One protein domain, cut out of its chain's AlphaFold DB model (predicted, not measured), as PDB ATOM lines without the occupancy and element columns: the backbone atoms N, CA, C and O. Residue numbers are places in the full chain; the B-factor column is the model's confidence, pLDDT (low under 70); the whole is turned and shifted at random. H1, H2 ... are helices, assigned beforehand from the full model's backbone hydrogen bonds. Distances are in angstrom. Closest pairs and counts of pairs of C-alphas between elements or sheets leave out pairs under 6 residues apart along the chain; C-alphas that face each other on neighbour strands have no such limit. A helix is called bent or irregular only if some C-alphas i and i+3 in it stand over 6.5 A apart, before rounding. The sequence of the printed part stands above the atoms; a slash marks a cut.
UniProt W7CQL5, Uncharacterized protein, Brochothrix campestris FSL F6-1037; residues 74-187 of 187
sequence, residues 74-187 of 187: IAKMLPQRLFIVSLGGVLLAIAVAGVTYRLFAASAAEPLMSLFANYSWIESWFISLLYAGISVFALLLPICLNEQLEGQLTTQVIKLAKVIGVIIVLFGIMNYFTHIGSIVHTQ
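This is residues 74 to 187 of the 187 residues of an uncharacterized protein of Brochothrix campestris FSL F6-1037 (UniProt W7CQL5). Three long helices, H1, H2 and H3, run there, back and there again along a rod, with H2 between the two others: H1 packs on one side of it and H3 on another, while H1 and H3 keep apart. It is a loose arrangement, and near its start H2 is sharply kinked, beside the long link of residues 101 to 112 that joins it to H1. You have 114 printed residues with three named helices, in the order H1, H2, H3, and no named strand; the class is all helix. The whole is loose, with a radius of gyration of the C-alphas of 17.5 A, and its C-alphas span 56 by 24 by 22 A.

Find C-alpha 74 at (157.830, 142.626, 248.095); here H1 begins, and it takes residues 74 to 100, Ile 74 to Thr 100, 38.5 A from first to last C-alpha. Early in it, at C-alphas 76 and 79, you meet a distance of 6.8 A, and H1 is only just irregular. Go on past residues 101 to 112 to C-alpha 113 at (156.352, 149.944, 294.339), where H2 begins; it takes residues 113 to 144, Met 113 to Cys 144, 37.6 A from first to last C-alpha. H2 is irregular as well, for C-alphas 118 and 121 are 8.6 A apart, and it has a kink of 103 degrees near residue 120. After residues 145 to 151 look at C-alpha 152, at (154.709, 162.729, 257.722): there H3 begins, the longest helix with 35 residues, 152 to 186, Gln 152 to Thr 186. It runs 50.0 A to C-alpha 186 at (162.050, 139.318, 301.300).

Start with H1 and H2, which form a helical hairpin. They touch, with 42 pairs of C-alphas within 8 A, and the closest C-alphas are those of Ala 95 and Ser 128, 4.1 A apart. Their lines, both rough ones, stand at a shallow tilt of 19 degrees, and the two helices run opposite ways. Their centres are 15.3 A apart. Move on to H2 and H3, the second helical hairpin. These touch with 15 pairs of C-alphas within 8 A, and the closest C-alphas, those of Cys 144 and Thr 154, are 5.2 A apart. They run opposite ways at a shallow tilt of 31 degrees, with 10.2 A from centre to centre. H1 and H3 are apart: no C-alpha of the one is within 8 A of the other. In the backbone of H3 you will find each O of residue i within hydrogen-bond range of N of residue i+4; in H1 this holds for 20 of 23 such pairs and in H2 for 21 of 28.

The two C-alphas farthest apart are those of Gln 148 and Gln 187, 58.0 A from each other, and from the C-alpha of Ile 74 to that of Gln 187 it is 55.2 A. The printed part runs from residue 74 to residue 187, the chain's last residue, and has no cut. The link from H1 to H2 is long, with 12 residues, whose C-alphas lie 12 to 24 A from the mean of the C-alphas; the link from H2 to H3 is short, with 7 residues. Look in the B-factor column for the model's confidence: the mean pLDDT of the printed part is 78.6, and 31 residues are under 70. You find these at residues 74 to 79, 106 to 118, 120, 145 to 151, 182 and 185 to 187. The mean pLDDT is 81 in H1, 81 in H2 and 83 in H3.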
ATOM      1  N   ILE A  74     159.232 142.306 247.777       45.50
ATOM      2  CA  ILE A  74     157.830 142.626 248.095       45.50
ATOM      3  C   ILE A  74     157.029 141.351 248.421       45.50
ATOM      4  O   ILE A  74     156.340 141.308 249.441       45.50
ATOM      5  N   ALA A  75     157.179 140.281 247.630       44.66
ATOM      6  CA  ALA A  75     156.516 138.998 247.894       44.66
ATOM      7  C   ALA A  75     157.055 138.286 249.156       44.66
ATOM      8  O   ALA A  75     156.285 137.691 249.910       44.66
ATOM      9  N   LYS A  76     158.363 138.390 249.438       57.38
ATOM     10  CA  LYS A  76     158.991 137.827 250.652       57.38
ATOM     11  C   LYS A  76     158.629 138.577 251.936       57.38
ATOM     12  O   LYS A  76     158.751 138.007 253.019       57.38
ATOM     13  N   MET A  77     158.175 139.824 251.831       61.66
ATOM     14  CA  MET A  77     157.790 140.635 252.985       61.66
ATOM     15  C   MET A  77     156.365 140.365 253.478       61.66
ATOM     16  O   MET A  77     156.061 140.732 254.608       61.66
ATOM     17  N   LEU A  78     155.482 139.718 252.704       60.66
ATOM     18  CA  LEU A  78     154.087 139.506 253.120       60.66
ATOM     19  C   LEU A  78     153.951 138.625 254.384       60.66
ATOM     20  O   LEU A  78     153.283 139.066 255.322       60.66
ATOM     21  N   PRO A  79     154.623 137.458 254.500       68.75
ATOM     22  CA  PRO A  79     154.588 136.667 255.734       68.75
ATOM     23  C   PRO A  79     155.192 137.420 256.923       68.75
ATOM     24  O   PRO A  79     154.703 137.319 258.041       68.75
ATOM     25  N   GLN A  80     156.227 138.228 256.676       71.31
ATOM     26  CA  GLN A  80     156.880 139.045 257.703       71.31
ATOM     27  C   GLN A  80     155.962 140.171 258.193       71.31
ATOM     28  O   GLN A  80     155.896 140.430 259.390       71.31
ATOM     29  N   ARG A  81     155.209 140.812 257.289       76.06
ATOM     30  CA  ARG A  81     154.194 141.819 257.630       76.06
ATOM     31  C   ARG A  81     153.081 141.201 258.468       76.06
ATOM     32  O   ARG A  81     152.767 141.746 259.520       76.06
ATOM     33  N   LEU A  82     152.540 140.055 258.051       78.88
ATOM     34  CA  LEU A  82     151.511 139.345 258.814       78.88
ATOM     35  C   LEU A  82     152.021 138.932 260.202       78.88
ATOM     36  O   LEU A  82     151.306 139.086 261.188       78.88
ATOM     37  N   PHE A  83     153.267 138.468 260.289       82.81
ATOM     38  CA  PHE A  83     153.899 138.120 261.558       82.81
ATOM     39  C   PHE A  83     154.037 139.332 262.490       82.81
ATOM     40  O   PHE A  83     153.660 139.252 263.655       82.81
ATOM     41  N   ILE A  84     154.505 140.475 261.975       83.75
ATOM     42  CA  ILE A  84     154.624 141.724 262.745       83.75
ATOM     43  C   ILE A  84     153.246 142.211 263.223       83.75
ATOM     44  O   ILE A  84     153.110 142.595 264.383       83.75
ATOM     45  N   VAL A  85     152.217 142.155 262.368       86.44
ATOM     46  CA  VAL A  85     150.834 142.498 262.752       86.44
ATOM     47  C   VAL A  85     150.328 141.560 263.844       86.44
ATOM     48  O   VAL A  85     149.769 142.022 264.836       86.44
ATOM     49  N   SER A  86     150.558 140.255 263.692       86.12
ATOM     50  CA  SER A  86     150.142 139.246 264.673       86.12
ATOM     51  C   SER A  86     150.817 139.485 266.024       86.12
ATOM     52  O   SER A  86     150.149 139.464 267.053       86.12
ATOM     53  N   LEU A  87     152.114 139.809 266.022       88.62
ATOM     54  CA  LEU A  87     152.853 140.186 267.226       88.62
ATOM     55  C   LEU A  87     152.280 141.457 267.869       88.62
ATOM     56  O   LEU A  87     152.104 141.501 269.082       88.62
ATOM     57  N   GLY A  88     151.915 142.462 267.067       90.50
ATOM     58  CA  GLY A  88     151.192 143.641 267.549       90.50
ATOM     59  C   GLY A  88     149.855 143.283 268.203       90.50
ATOM     60  O   GLY A  88     149.546 143.804 269.273       90.50
ATOM     61  N   GLY A  89     149.099 142.352 267.620       91.88
ATOM     62  CA  GLY A  89     147.865 141.815 268.198       91.88
ATOM     63  C   GLY A  89     148.085 141.103 269.537       91.88
ATOM     64  O   GLY A  89     147.358 141.368 270.491       91.88
ATOM     65  N   VAL A  90     149.124 140.269 269.646       92.31
ATOM     66  CA  VAL A  90     149.502 139.601 270.906       92.31
ATOM     67  C   VAL A  90     149.853 140.625 271.987       92.31
ATOM     68  O   VAL A  90     149.354 140.536 273.107       92.31
ATOM     69  N   LEU A  91     150.649 141.644 271.657       93.19
ATOM     70  CA  LEU A  91     151.006 142.702 272.608       93.19
ATOM     71  C   LEU A  91     149.796 143.541 273.030       93.19
ATOM     72  O   LEU A  91     149.720 143.958 274.185       93.19
ATOM     73  N   LEU A  92     148.832 143.757 272.128       95.12
ATOM     74  CA  LEU A  92     147.574 144.419 272.473       95.12
ATOM     75  C   LEU A  92     146.757 143.570 273.443       95.12
ATOM     76  O   LEU A  92     146.228 144.093 274.419       95.12
ATOM     77  N   ALA A  93     146.679 142.261 273.199       92.88
ATOM     78  CA  ALA A  93     145.993 141.336 274.089       92.88
ATOM     79  C   ALA A  93     146.639 141.324 275.484       92.88
ATOM     80  O   ALA A  93     145.919 141.373 276.478       92.88
ATOM     81  N   ILE A  94     147.976 141.352 275.568       91.50
ATOM     82  CA  ILE A  94     148.709 141.493 276.837       91.50
ATOM     83  C   ILE A  94     148.370 142.821 277.523       91.50
ATOM     84  O   ILE A  94     148.111 142.826 278.724       91.50
ATOM     85  N   ALA A  95     148.326 143.936 276.787       92.44
ATOM     86  CA  ALA A  95     147.948 145.234 277.347       92.44
ATOM     87  C   ALA A  95     146.521 145.223 277.918       92.44
ATOM     88  O   ALA A  95     146.293 145.660 279.044       92.44
ATOM     89  N   VAL A  96     145.557 144.683 277.167       92.56
ATOM     90  CA  VAL A  96     144.166 144.560 277.627       92.56
ATOM     91  C   VAL A  96     144.093 143.658 278.857       92.56
ATOM     92  O   VAL A  96     143.517 144.054 279.867       92.56
ATOM     93  N   ALA A  97     144.736 142.491 278.821       88.50
ATOM     94  CA  ALA A  97     144.785 141.568 279.950       88.50
ATOM     95  C   ALA A  97     145.440 142.203 281.191       88.50
ATOM     96  O   ALA A  97     144.974 141.987 282.309       88.50
ATOM     97  N   GLY A  98     146.475 143.024 280.996       86.56
ATOM     98  CA  GLY A  98     147.153 143.770 282.051       86.56
ATOM     99  C   GLY A  98     146.222 144.713 282.805       86.56
ATOM    100  O   GLY A  98     146.248 144.736 284.034       86.56
ATOM    101  N   VAL A  99     145.341 145.418 282.092       88.50
ATOM    102  CA  VAL A  99     144.308 146.269 282.703       88.50
ATOM    103  C   VAL A  99     143.183 145.431 283.313       88.50
ATOM    104  O   VAL A  99     142.808 145.659 284.462       88.50
ATOM    105  N   THR A 100     142.648 144.459 282.568       86.62
ATOM    106  CA  THR A 100     141.472 143.671 282.974       86.62
ATOM    107  C   THR A 100     141.734 142.837 284.223       86.62
ATOM    108  O   THR A 100     140.912 142.835 285.138       86.62
ATOM    109  N   TYR A 101     142.877 142.154 284.283       83.88
ATOM    110  CA  TYR A 101     143.220 141.250 285.384       83.88
ATOM    111  C   TYR A 101     144.223 141.852 286.372       83.88
ATOM    112  O   TYR A 101     144.631 141.168 287.305       83.88
ATOM    113  N   ARG A 102     144.624 143.119 286.179       81.25
ATOM    114  CA  ARG A 102     145.627 143.807 287.011       81.25
ATOM    115  C   ARG A 102     146.933 143.010 287.137       81.25
ATOM    116  O   ARG A 102     147.520 142.924 288.211       81.25
ATOM    117  N   LEU A 103     147.386 142.421 286.023       75.62
ATOM    118  CA  LEU A 103     148.513 141.469 285.983       75.62
ATOM    119  C   LEU A 103     149.843 142.060 286.463       75.62
ATOM    120  O   LEU A 103     150.768 141.312 286.776       75.62
ATOM    121  N   PHE A 104     149.940 143.388 286.489       75.38
ATOM    122  CA  PHE A 104     151.144 144.124 286.852       75.38
ATOM    123  C   PHE A 104     151.011 144.899 288.162       75.38
ATOM    124  O   PHE A 104     151.823 145.780 288.424       75.38
ATOM    125  N   ALA A 105     149.978 144.621 288.958       70.94
ATOM    126  CA  ALA A 105     149.875 145.162 290.305       70.94
ATOM    127  C   ALA A 105     151.104 144.731 291.117       70.94
ATOM    128  O   ALA A 105     151.331 143.528 291.296       70.94
ATOM    129  N   ALA A 106     151.905 145.687 291.582       63.94
ATOM    130  CA  ALA A 106     153.103 145.354 292.321       63.94
ATOM    131  C   ALA A 106     152.795 144.816 293.718       63.94
ATOM    132  O   ALA A 106     151.771 145.107 294.345       63.94
ATOM    133  N   SER A 107     153.727 144.002 294.205       59.03
ATOM    134  CA  SER A 107     153.716 143.505 295.572       59.03
ATOM    135  C   SER A 107     154.116 144.621 296.538       59.03
ATOM    136  O   SER A 107     155.057 145.372 296.278       59.03
ATOM    137  N   ALA A 108     153.469 144.673 297.705       63.19
ATOM    138  CA  ALA A 108     153.819 145.606 298.778       63.19
ATOM    139  C   ALA A 108     155.263 145.433 299.302       63.19
ATOM    140  O   ALA A 108     155.754 146.299 300.019       63.19
ATOM    141  N   ALA A 109     155.942 144.336 298.949       61.38
ATOM    142  CA  ALA A 109     157.319 144.048 299.347       61.38
ATOM    143  C   ALA A 109     158.396 144.762 298.499       61.38
ATOM    144  O   ALA A 109     159.582 144.677 298.815       61.38
ATOM    145  N   GLU A 110     158.034 145.441 297.408       61.78
ATOM    146  CA  GLU A 110     159.002 146.120 296.541       61.78
ATOM    147  C   GLU A 110     159.312 147.563 297.016       61.78
ATOM    148  O   GLU A 110     158.388 148.315 297.311       61.78
ATOM    149  N   PRO A 111     160.580 148.026 297.069       61.81
ATOM    150  CA  PRO A 111     160.929 149.282 297.752       61.81
ATOM    151  C   PRO A 111     160.292 150.553 297.169       61.81
ATOM    152  O   PRO A 111     159.875 151.424 297.921       61.81
ATOM    153  N   LEU A 112     160.215 150.672 295.839       63.22
ATOM    154  CA  LEU A 112     159.582 151.816 295.160       63.22
ATOM    155  C   LEU A 112     158.085 151.594 294.950       63.22
ATOM    156  O   LEU A 112     157.286 152.515 295.094       63.22
ATOM    157  N   MET A 113     157.717 150.360 294.636       60.28
ATOM    158  CA  MET A 113     156.352 149.944 294.339       60.28
ATOM    159  C   MET A 113     155.476 149.861 295.603       60.28
ATOM    160  O   MET A 113     154.267 150.064 295.533       60.28
ATOM    161  N   SER A 114     156.068 149.704 296.794       60.59
ATOM    162  CA  SER A 114     155.361 149.790 298.081       60.59
ATOM    163  C   SER A 114     154.745 151.170 298.332       60.59
ATOM    164  O   SER A 114     153.660 151.259 298.907       60.59
ATOM    165  N   LEU A 115     155.369 152.245 297.828       68.38
ATOM    166  CA  LEU A 115     154.821 153.608 297.886       68.38
ATOM    167  C   LEU A 115     153.511 153.730 297.090       68.38
ATOM    168  O   LEU A 115     152.664 154.566 297.408       68.38
ATOM    169  N   PHE A 116     153.328 152.872 296.085       65.38
ATOM    170  CA  PHE A 116     152.140 152.794 295.240       65.38
ATOM    171  C   PHE A 116     151.279 151.558 295.528       65.38
ATOM    172  O   PHE A 116     150.321 151.317 294.796       65.38
ATOM    173  N   ALA A 117     151.520 150.827 296.623       64.50
ATOM    174  CA  ALA A 117     150.775 149.605 296.950       64.50
ATOM    175  C   ALA A 117     149.249 149.834 297.026       64.50
ATOM    176  O   ALA A 117     148.459 148.996 296.589       64.50
ATOM    177  N   ASN A 118     148.824 151.012 297.500       66.38
ATOM    178  CA  ASN A 118     147.410 151.413 297.551       66.38
ATOM    179  C   ASN A 118     146.839 151.857 296.186       66.38
ATOM    180  O   ASN A 118     145.631 152.036 296.041       66.38
ATOM    181  N   TYR A 119     147.695 152.024 295.177       73.12
ATOM    182  CA  TYR A 119     147.382 152.493 293.826       73.12
ATOM    183  C   TYR A 119     147.816 151.491 292.746       73.12
ATOM    184  O   TYR A 119     148.161 151.881 291.633       73.12
ATOM    185  N   SER A 120     147.738 150.191 293.035       69.38
ATOM    186  CA  SER A 120     148.144 149.092 292.135       69.38
ATOM    187  C   SER A 120     147.499 149.105 290.735       69.38
ATOM    188  O   SER A 120     148.009 148.508 289.781       69.38
ATOM    189  N   TRP A 121     146.380 149.818 290.568       74.94
ATOM    190  CA  TRP A 121     145.761 150.056 289.266       74.94
ATOM    191  C   TRP A 121     146.614 150.966 288.367       74.94
ATOM    192  O   TRP A 121     146.637 150.744 287.159       74.94
ATOM    193  N   ILE A 122     147.346 151.938 288.921       80.31
ATOM    194  CA  ILE A 122     148.191 152.872 288.156       80.31
ATOM    195  C   ILE A 122     149.313 152.117 287.445       80.31
ATOM    196  O   ILE A 122     149.547 152.339 286.260       80.31
ATOM    197  N   GLU A 123     149.966 151.186 288.133       75.06
ATOM    198  CA  GLU A 123     151.052 150.370 287.575       75.06
ATOM    199  C   GLU A 123     150.547 149.431 286.484       75.06
ATOM    200  O   GLU A 123     151.142 149.343 285.407       75.06
ATOM    201  N   SER A 124     149.393 148.801 286.729       82.81
ATOM    202  CA  SER A 124     148.711 147.973 285.735       82.81
ATOM    203  C   SER A 124     148.417 148.753 284.464       82.81
ATOM    204  O   SER A 124     148.711 148.271 283.371       82.81
ATOM    205  N   TRP A 125     147.918 149.981 284.588       86.88
ATOM    206  CA  TRP A 125     147.712 150.868 283.447       86.88
ATOM    207  C   TRP A 125     149.020 151.301 282.792       86.88
ATOM    208  O   TRP A 125     149.115 151.276 281.567       86.88
ATOM    209  N   PHE A 126     150.033 151.660 283.575       87.50
ATOM    210  CA  PHE A 126     151.313 152.132 283.060       87.50
ATOM    211  C   PHE A 126     152.013 151.070 282.207       87.50
ATOM    212  O   PHE A 126     152.326 151.332 281.045       87.50
ATOM    213  N   ILE A 127     152.195 149.851 282.728       87.00
ATOM    214  CA  ILE A 127     152.839 148.767 281.970       87.00
ATOM    215  C   ILE A 127     151.978 148.369 280.766       87.00
ATOM    216  O   ILE A 127     152.502 148.189 279.665       87.00
ATOM    217  N   SER A 128     150.653 148.324 280.923       91.31
ATOM    218  CA  SER A 128     149.746 148.041 279.802       91.31
ATOM    219  C   SER A 128     149.837 149.095 278.695       91.31
ATOM    220  O   SER A 128     149.812 148.742 277.518       91.31
ATOM    221  N   LEU A 129     150.014 150.375 279.036       92.25
ATOM    222  CA  LEU A 129     150.231 151.447 278.060       92.25
ATOM    223  C   LEU A 129     151.559 151.289 277.311       92.25
ATOM    224  O   LEU A 129     151.612 151.594 276.118       92.25
ATOM    225  N   LEU A 130     152.610 150.770 277.955       91.25
ATOM    226  CA  LEU A 130     153.861 150.444 277.262       91.25
ATOM    227  C   LEU A 130     153.641 149.334 276.226       91.25
ATOM    228  O   LEU A 130     154.020 149.507 275.066       91.25
ATOM    229  N   TYR A 131     152.964 148.242 276.602       92.50
ATOM    230  CA  TYR A 131     152.602 147.167 275.666       92.50
ATOM    231  C   TYR A 131     151.710 147.667 274.525       92.50
ATOM    232  O   TYR A 131     151.968 147.356 273.360       92.50
ATOM    233  N   ALA A 132     150.709 148.496 274.834       93.44
ATOM    234  CA  ALA A 132     149.839 149.113 273.839       93.44
ATOM    235  C   ALA A 132     150.632 150.013 272.879       93.44
ATOM    236  O   ALA A 132     150.418 149.963 271.670       93.44
ATOM    237  N   GLY A 133     151.599 150.781 273.382       91.50
ATOM    238  CA  GLY A 133     152.477 151.605 272.556       91.50
ATOM    239  C   GLY A 133     153.317 150.779 271.573       91.50
ATOM    240  O   GLY A 133     153.377 151.109 270.384       91.50
ATOM    241  N   ILE A 134     153.931 149.684 272.038       90.75
ATOM    242  CA  ILE A 134     154.688 148.766 271.167       90.75
ATOM    243  C   ILE A 134     153.749 148.105 270.150       90.75
ATOM    244  O   ILE A 134     154.104 147.978 268.977       90.75
ATOM    245  N   SER A 135     152.541 147.728 270.574       92.25
ATOM    246  CA  SER A 135     151.510 147.166 269.702       92.25
ATOM    247  C   SER A 135     151.115 148.134 268.584       92.25
ATOM    248  O   SER A 135     151.181 147.764 267.413       92.25
ATOM    249  N   VAL A 136     150.804 149.393 268.909       91.12
ATOM    250  CA  VAL A 136     150.491 150.438 267.920       91.12
ATOM    251  C   VAL A 136     151.635 150.594 266.921       91.12
ATOM    252  O   VAL A 136     151.397 150.628 265.714       91.12
ATOM    253  N   PHE A 137     152.883 150.627 267.394       86.00
ATOM    254  CA  PHE A 137     154.037 150.673 266.500       86.00
ATOM    255  C   PHE A 137     154.098 149.453 265.568       86.00
ATOM    256  O   PHE A 137     154.247 149.623 264.358       86.00
ATOM    257  N   ALA A 138     153.949 148.237 266.099       86.88
ATOM    258  CA  ALA A 138     153.981 147.008 265.310       86.88
ATOM    259  C   ALA A 138     152.854 146.956 264.263       86.88
ATOM    260  O   ALA A 138     153.095 146.565 263.124       86.88
ATOM    261  N   LEU A 139     151.648 147.412 264.605       89.19
ATOM    262  CA  LEU A 139     150.502 147.447 263.690       89.19
ATOM    263  C   LEU A 139     150.660 148.504 262.584       89.19
ATOM    264  O   LEU A 139     150.252 148.266 261.446       89.19
ATOM    265  N   LEU A 140     151.280 149.650 262.885       85.38
ATOM    266  CA  LEU A 140     151.512 150.725 261.912       85.38
ATOM    267  C   LEU A 140     152.744 150.484 261.026       85.38
ATOM    268  O   LEU A 140     152.801 150.981 259.900       85.38
ATOM    269  N   LEU A 141     153.724 149.709 261.496       80.25
ATOM    270  CA  LEU A 141     154.989 149.489 260.793       80.25
ATOM    271  C   LEU A 141     154.814 148.934 259.358       80.25
ATOM    272  O   LEU A 141     155.414 149.500 258.445       80.25
ATOM    273  N   PRO A 142     153.986 147.904 259.085       79.81
ATOM    274  CA  PRO A 142     153.743 147.412 257.725       79.81
ATOM    275  C   PRO A 142     153.182 148.466 256.766       79.81
ATOM    276  O   PRO A 142     153.500 148.427 255.577       79.81
ATOM    277  N   ILE A 143     152.367 149.394 257.280       79.69
ATOM    278  CA  ILE A 143     151.778 150.495 256.511       79.69
ATOM    279  C   ILE A 143     152.883 151.491 256.144       79.69
ATOM    280  O   ILE A 143     153.033 151.842 254.977       79.69
ATOM    281  N   CYS A 144     153.723 151.871 257.111       71.81
ATOM    282  CA  CYS A 144     154.862 152.771 256.895       71.81
ATOM    283  C   CYS A 144     155.950 152.197 255.970       71.81
ATOM    284  O   CYS A 144     156.714 152.957 255.385       71.81
ATOM    285  N   LEU A 145     156.040 150.870 255.841       67.94
ATOM    286  CA  LEU A 145     156.987 150.184 254.953       67.94
ATOM    287  C   LEU A 145     156.489 150.053 253.504       67.94
ATOM    288  O   LEU A 145     157.141 149.395 252.690       67.94
ATOM    289  N   ASN A 146     155.327 150.610 253.166       67.19
ATOM    290  CA  ASN A 146     154.877 150.671 251.783       67.19
ATOM    291  C   ASN A 146     155.607 151.823 251.068       67.19
ATOM    292  O   ASN A 146     155.504 152.965 251.507       67.19
ATOM    293  N   GLU A 147     156.336 151.535 249.980       56.22
ATOM    294  CA  GLU A 147     157.227 152.488 249.272       56.22
ATOM    295  C   GLU A 147     156.512 153.766 248.779       56.22
ATOM    296  O   GLU A 147     157.150 154.757 248.450       56.22
ATOM    297  N   GLN A 148     155.178 153.765 248.756       54.56
ATOM    298  CA  GLN A 148     154.334 154.896 248.364       54.56
ATOM    299  C   GLN A 148     154.028 155.876 249.515       54.56
ATOM    300  O   GLN A 148     153.425 156.919 249.281       54.56
ATOM    301  N   LEU A 149     154.411 155.547 250.757       54.19
ATOM    302  CA  LEU A 149     154.084 156.297 251.978       54.19
ATOM    303  C   LEU A 149     155.330 156.918 252.641       54.19
ATOM    304  O   LEU A 149     155.435 156.996 253.870       54.19
ATOM    305  N   GLU A 150     156.282 157.401 251.838       57.84
ATOM    306  CA  GLU A 150     157.293 158.345 252.326       57.84
ATOM    307  C   GLU A 150     156.603 159.673 252.671       57.84
ATOM    308  O   GLU A 150     156.256 160.473 251.806       57.84
ATOM    309  N   GLY A 151     156.327 159.890 253.959       69.81
ATOM    310  CA  GLY A 151     155.534 161.033 254.397       69.81
ATOM    311  C   GLY A 151     155.573 161.294 255.900       69.81
ATOM    312  O   GLY A 151     156.284 160.640 256.672       69.81
ATOM    313  N   GLN A 152     154.782 162.280 256.327       78.44
ATOM    314  CA  GLN A 152     154.709 162.729 257.722       78.44
ATOM    315  C   GLN A 152     154.351 161.594 258.696       78.44
ATOM    316  O   GLN A 152     154.913 161.546 259.790       78.44
ATOM    317  N   LEU A 153     153.501 160.647 258.280       79.38
ATOM    318  CA  LEU A 153     153.096 159.490 259.087       79.38
ATOM    319  C   LEU A 153     154.297 158.627 259.502       79.38
ATOM    320  O   LEU A 153     154.499 158.386 260.689       79.38
ATOM    321  N   THR A 154     155.146 158.220 258.554       78.62
ATOM    322  CA  THR A 154     156.344 157.408 258.833       78.62
ATOM    323  C   THR A 154     157.291 158.126 259.798       78.62
ATOM    324  O   THR A 154     157.825 157.521 260.729       78.62
ATOM    325  N   THR A 155     157.432 159.446 259.655       82.75
ATOM    326  CA  THR A 155     158.230 160.263 260.584       82.75
ATOM    327  C   THR A 155     157.628 160.287 261.991       82.75
ATOM    328  O   THR A 155     158.361 160.164 262.975       82.75
ATOM    329  N   GLN A 156     156.308 160.437 262.110       85.75
ATOM    330  CA  GLN A 156     155.603 160.427 263.394       85.75
ATOM    331  C   GLN A 156     155.696 159.062 264.081       85.75
ATOM    332  O   GLN A 156     156.007 159.009 265.269       85.75
ATOM    333  N   VAL A 157     155.528 157.966 263.337       82.94
ATOM    334  CA  VAL A 157     155.644 156.597 263.863       82.94
ATOM    335  C   VAL A 157     157.057 156.322 264.384       82.94
ATOM    336  O   VAL A 157     157.213 155.795 265.484       82.94
ATOM    337  N   ILE A 158     158.101 156.758 263.669       83.56
ATOM    338  CA  ILE A 158     159.491 156.642 264.147       83.56
ATOM    339  C   ILE A 158     159.723 157.486 265.410       83.56
ATOM    340  O   ILE A 158     160.417 157.041 266.326       83.56
ATOM    341  N   LYS A 159     159.170 158.706 265.485       87.62
ATOM    342  CA  LYS A 159     159.262 159.548 266.693       87.62
ATOM    343  C   LYS A 159     158.578 158.879 267.885       87.62
ATOM    344  O   LYS A 159     159.188 158.798 268.947       87.62
ATOM    345  N   LEU A 160     157.368 158.359 267.691       86.81
ATOM    346  CA  LEU A 160     156.620 157.631 268.715       86.81
ATOM    347  C   LEU A 160     157.413 156.419 269.223       86.81
ATOM    348  O   LEU A 160     157.599 156.273 270.427       86.81
ATOM    349  N   ALA A 161     157.966 155.614 268.311       85.06
ATOM    350  CA  ALA A 161     158.792 154.458 268.657       85.06
ATOM    351  C   ALA A 161     160.019 154.839 269.497       85.06
ATOM    352  O   ALA A 161     160.357 154.145 270.452       85.06
ATOM    353  N   LYS A 162     160.674 155.962 269.172       87.81
ATOM    354  CA  LYS A 162     161.807 156.474 269.957       87.81
ATOM    355  C   LYS A 162     161.385 156.879 271.366       87.81
ATOM    356  O   LYS A 162     162.075 156.517 272.311       87.81
ATOM    357  N   VAL A 163     160.276 157.605 271.504       92.31
ATOM    358  CA  VAL A 163     159.762 158.033 272.816       92.31
ATOM    359  C   VAL A 163     159.416 156.818 273.672       92.31
ATOM    360  O   VAL A 163     159.913 156.706 274.790       92.31
ATOM    361  N   ILE A 164     158.653 155.869 273.123       89.94
ATOM    362  CA  ILE A 164     158.305 154.618 273.810       89.94
ATOM    363  C   ILE A 164     159.572 153.845 274.194       89.94
ATOM    364  O   ILE A 164     159.696 153.403 275.330       89.94
ATOM    365  N   GLY A 165     160.543 153.733 273.282       87.12
ATOM    366  CA  GLY A 165     161.810 153.055 273.545       87.12
ATOM    367  C   GLY A 165     162.597 153.676 274.700       87.12
ATOM    368  O   GLY A 165     163.101 152.949 275.551       87.12
ATOM    369  N   VAL A 166     162.663 155.009 274.779       92.69
ATOM    370  CA  VAL A 166     163.303 155.706 275.908       92.69
ATOM    371  C   VAL A 166     162.571 155.413 277.216       92.69
ATOM    372  O   VAL A 166     163.219 155.088 278.208       92.69
ATOM    373  N   ILE A 167     161.237 155.472 277.215       92.38
ATOM    374  CA  ILE A 167     160.436 155.176 278.410       92.38
ATOM    375  C   ILE A 167     160.658 153.728 278.867       92.38
ATOM    376  O   ILE A 167     160.872 153.505 280.054       92.38
ATOM    377  N   ILE A 168     160.686 152.759 277.948       88.25
ATOM    378  CA  ILE A 168     160.958 151.346 278.261       88.25
ATOM    379  C   ILE A 168     162.351 151.170 278.867       88.25
ATOM    380  O   ILE A 168     162.500 150.415 279.821       88.25
ATOM    381  N   VAL A 169     163.371 151.857 278.347       89.44
ATOM    382  CA  VAL A 169     164.732 151.784 278.905       89.44
ATOM    383  C   VAL A 169     164.767 152.342 280.325       89.44
ATOM    384  O   VAL A 169     165.293 151.685 281.220       89.44
ATOM    385  N   LEU A 170     164.184 153.523 280.548       90.81
ATOM    386  CA  LEU A 170     164.115 154.130 281.881       90.81
ATOM    387  C   LEU A 170     163.336 153.243 282.858       90.81
ATOM    388  O   LEU A 170     163.797 153.002 283.974       90.81
ATOM    389  N   PHE A 171     162.203 152.702 282.413       87.31
ATOM    390  CA  PHE A 171     161.415 151.755 283.188       87.31
ATOM    391  C   PHE A 171     162.207 150.483 283.502       87.31
ATOM    392  O   PHE A 171     162.218 150.049 284.645       87.31
ATOM    393  N   GLY A 172     162.931 149.918 282.534       85.31
ATOM    394  CA  GLY A 172     163.762 148.731 282.735       85.31
ATOM    395  C   GLY A 172     164.872 148.948 283.767       85.31
ATOM    396  O   GLY A 172     165.093 148.081 284.610       85.31
ATOM    397  N   ILE A 173     165.524 150.117 283.754       89.06
ATOM    398  CA  ILE A 173     166.527 150.496 284.764       89.06
ATOM    399  C   ILE A 173     165.888 150.550 286.159       89.06
ATOM    400  O   ILE A 173     166.406 149.950 287.102       89.06
ATOM    401  N   MET A 174     164.747 151.230 286.285       85.00
ATOM    402  CA  MET A 174     164.003 151.325 287.545       85.00
ATOM    403  C   MET A 174     163.523 149.949 288.034       85.00
ATOM    404  O   MET A 174     163.626 149.641 289.222       85.00
ATOM    405  N   ASN A 175     163.036 149.106 287.124       82.12
ATOM    406  CA  ASN A 175     162.535 147.773 287.440       82.12
ATOM    407  C   ASN A 175     163.663 146.858 287.939       82.12
ATOM    408  O   ASN A 175     163.493 146.128 288.910       82.12
ATOM    409  N   TYR A 176     164.855 146.957 287.341       83.44
ATOM    410  CA  TYR A 176     166.032 146.214 287.796       83.44
ATOM    411  C   TYR A 176     166.427 146.590 289.232       83.44
ATOM    412  O   TYR A 176     166.671 145.714 290.060       83.44
ATOM    413  N   PHE A 177     166.430 147.888 289.552       83.69
ATOM    414  CA  PHE A 177     166.678 148.371 290.914       83.69
ATOM    415  C   PHE A 177     165.622 147.861 291.909       83.69
ATOM    416  O   PHE A 177     165.959 147.387 292.994       83.69
ATOM    417  N   THR A 178     164.349 147.914 291.521       76.50
ATOM    418  CA  THR A 178     163.226 147.531 292.387       76.50
ATOM    419  C   THR A 178     163.226 146.028 292.685       76.50
ATOM    420  O   THR A 178     163.063 145.644 293.844       76.50
ATOM    421  N   HIS A 179     163.523 145.178 291.696       74.75
ATOM    422  CA  HIS A 179     163.660 143.733 291.905       74.75
ATOM    423  C   HIS A 179     164.835 143.365 292.821       74.75
ATOM    424  O   HIS A 179     164.679 142.491 293.673       74.75
ATOM    425  N   ILE A 180     165.989 144.040 292.701       78.69
ATOM    426  CA  ILE A 180     167.101 143.850 293.652       78.69
ATOM    427  C   ILE A 180     166.618 144.149 295.072       78.69
ATOM    428  O   ILE A 180     166.822 143.347 295.981       78.69
ATOM    429  N   GLY A 181     165.946 145.285 295.257       76.12
ATOM    430  CA  GLY A 181     165.436 145.666 296.565       76.12
ATOM    431  C   GLY A 181     164.376 144.703 297.107       76.12
ATOM    432  O   GLY A 181     164.393 144.426 298.302       76.12
ATOM    433  N   SER A 182     163.516 144.147 296.249       69.00
ATOM    434  CA  SER A 182     162.542 143.113 296.624       69.00
ATOM    435  C   SER A 182     163.228 141.887 297.222       69.00
ATOM    436  O   SER A 182     162.878 141.458 298.317       69.00
ATOM    437  N   ILE A 183     164.258 141.364 296.548       73.88
ATOM    438  CA  ILE A 183     165.011 140.190 297.011       73.88
ATOM    439  C   ILE A 183     165.679 140.471 298.362       73.88
ATOM    440  O   ILE A 183     165.636 139.627 299.246       73.88
ATOM    441  N   VAL A 184     166.253 141.663 298.543       77.06
ATOM    442  CA  VAL A 184     166.916 142.047 299.801       77.06
ATOM    443  C   VAL A 184     165.935 142.164 300.976       77.06
ATOM    444  O   VAL A 184     166.318 141.850 302.094       77.06
ATOM    445  N   HIS A 185     164.693 142.607 300.747       68.88
ATOM    446  CA  HIS A 185     163.691 142.794 301.812       68.88
ATOM    447  C   HIS A 185     162.787 141.572 302.050       68.88
ATOM    448  O   HIS A 185     161.994 141.581 302.990       68.88
ATOM    449  N   THR A 186     162.851 140.554 301.187       64.12
ATOM    450  CA  THR A 186     162.050 139.318 301.300       64.12
ATOM    451  C   THR A 186     162.858 138.095 301.743       64.12
ATOM    452  O   THR A 186     162.261 137.047 301.990       64.12
ATOM    453  N   GLN A 187     164.184 138.226 301.853       49.81
ATOM    454  CA  GLN A 187     165.068 137.292 302.563       49.81
ATOM    455  C   GLN A 187     165.164 137.665 304.043       49.81
ATOM    456  O   GLN A 187     165.256 136.721 304.859       49.81
TER     457      GLN A 187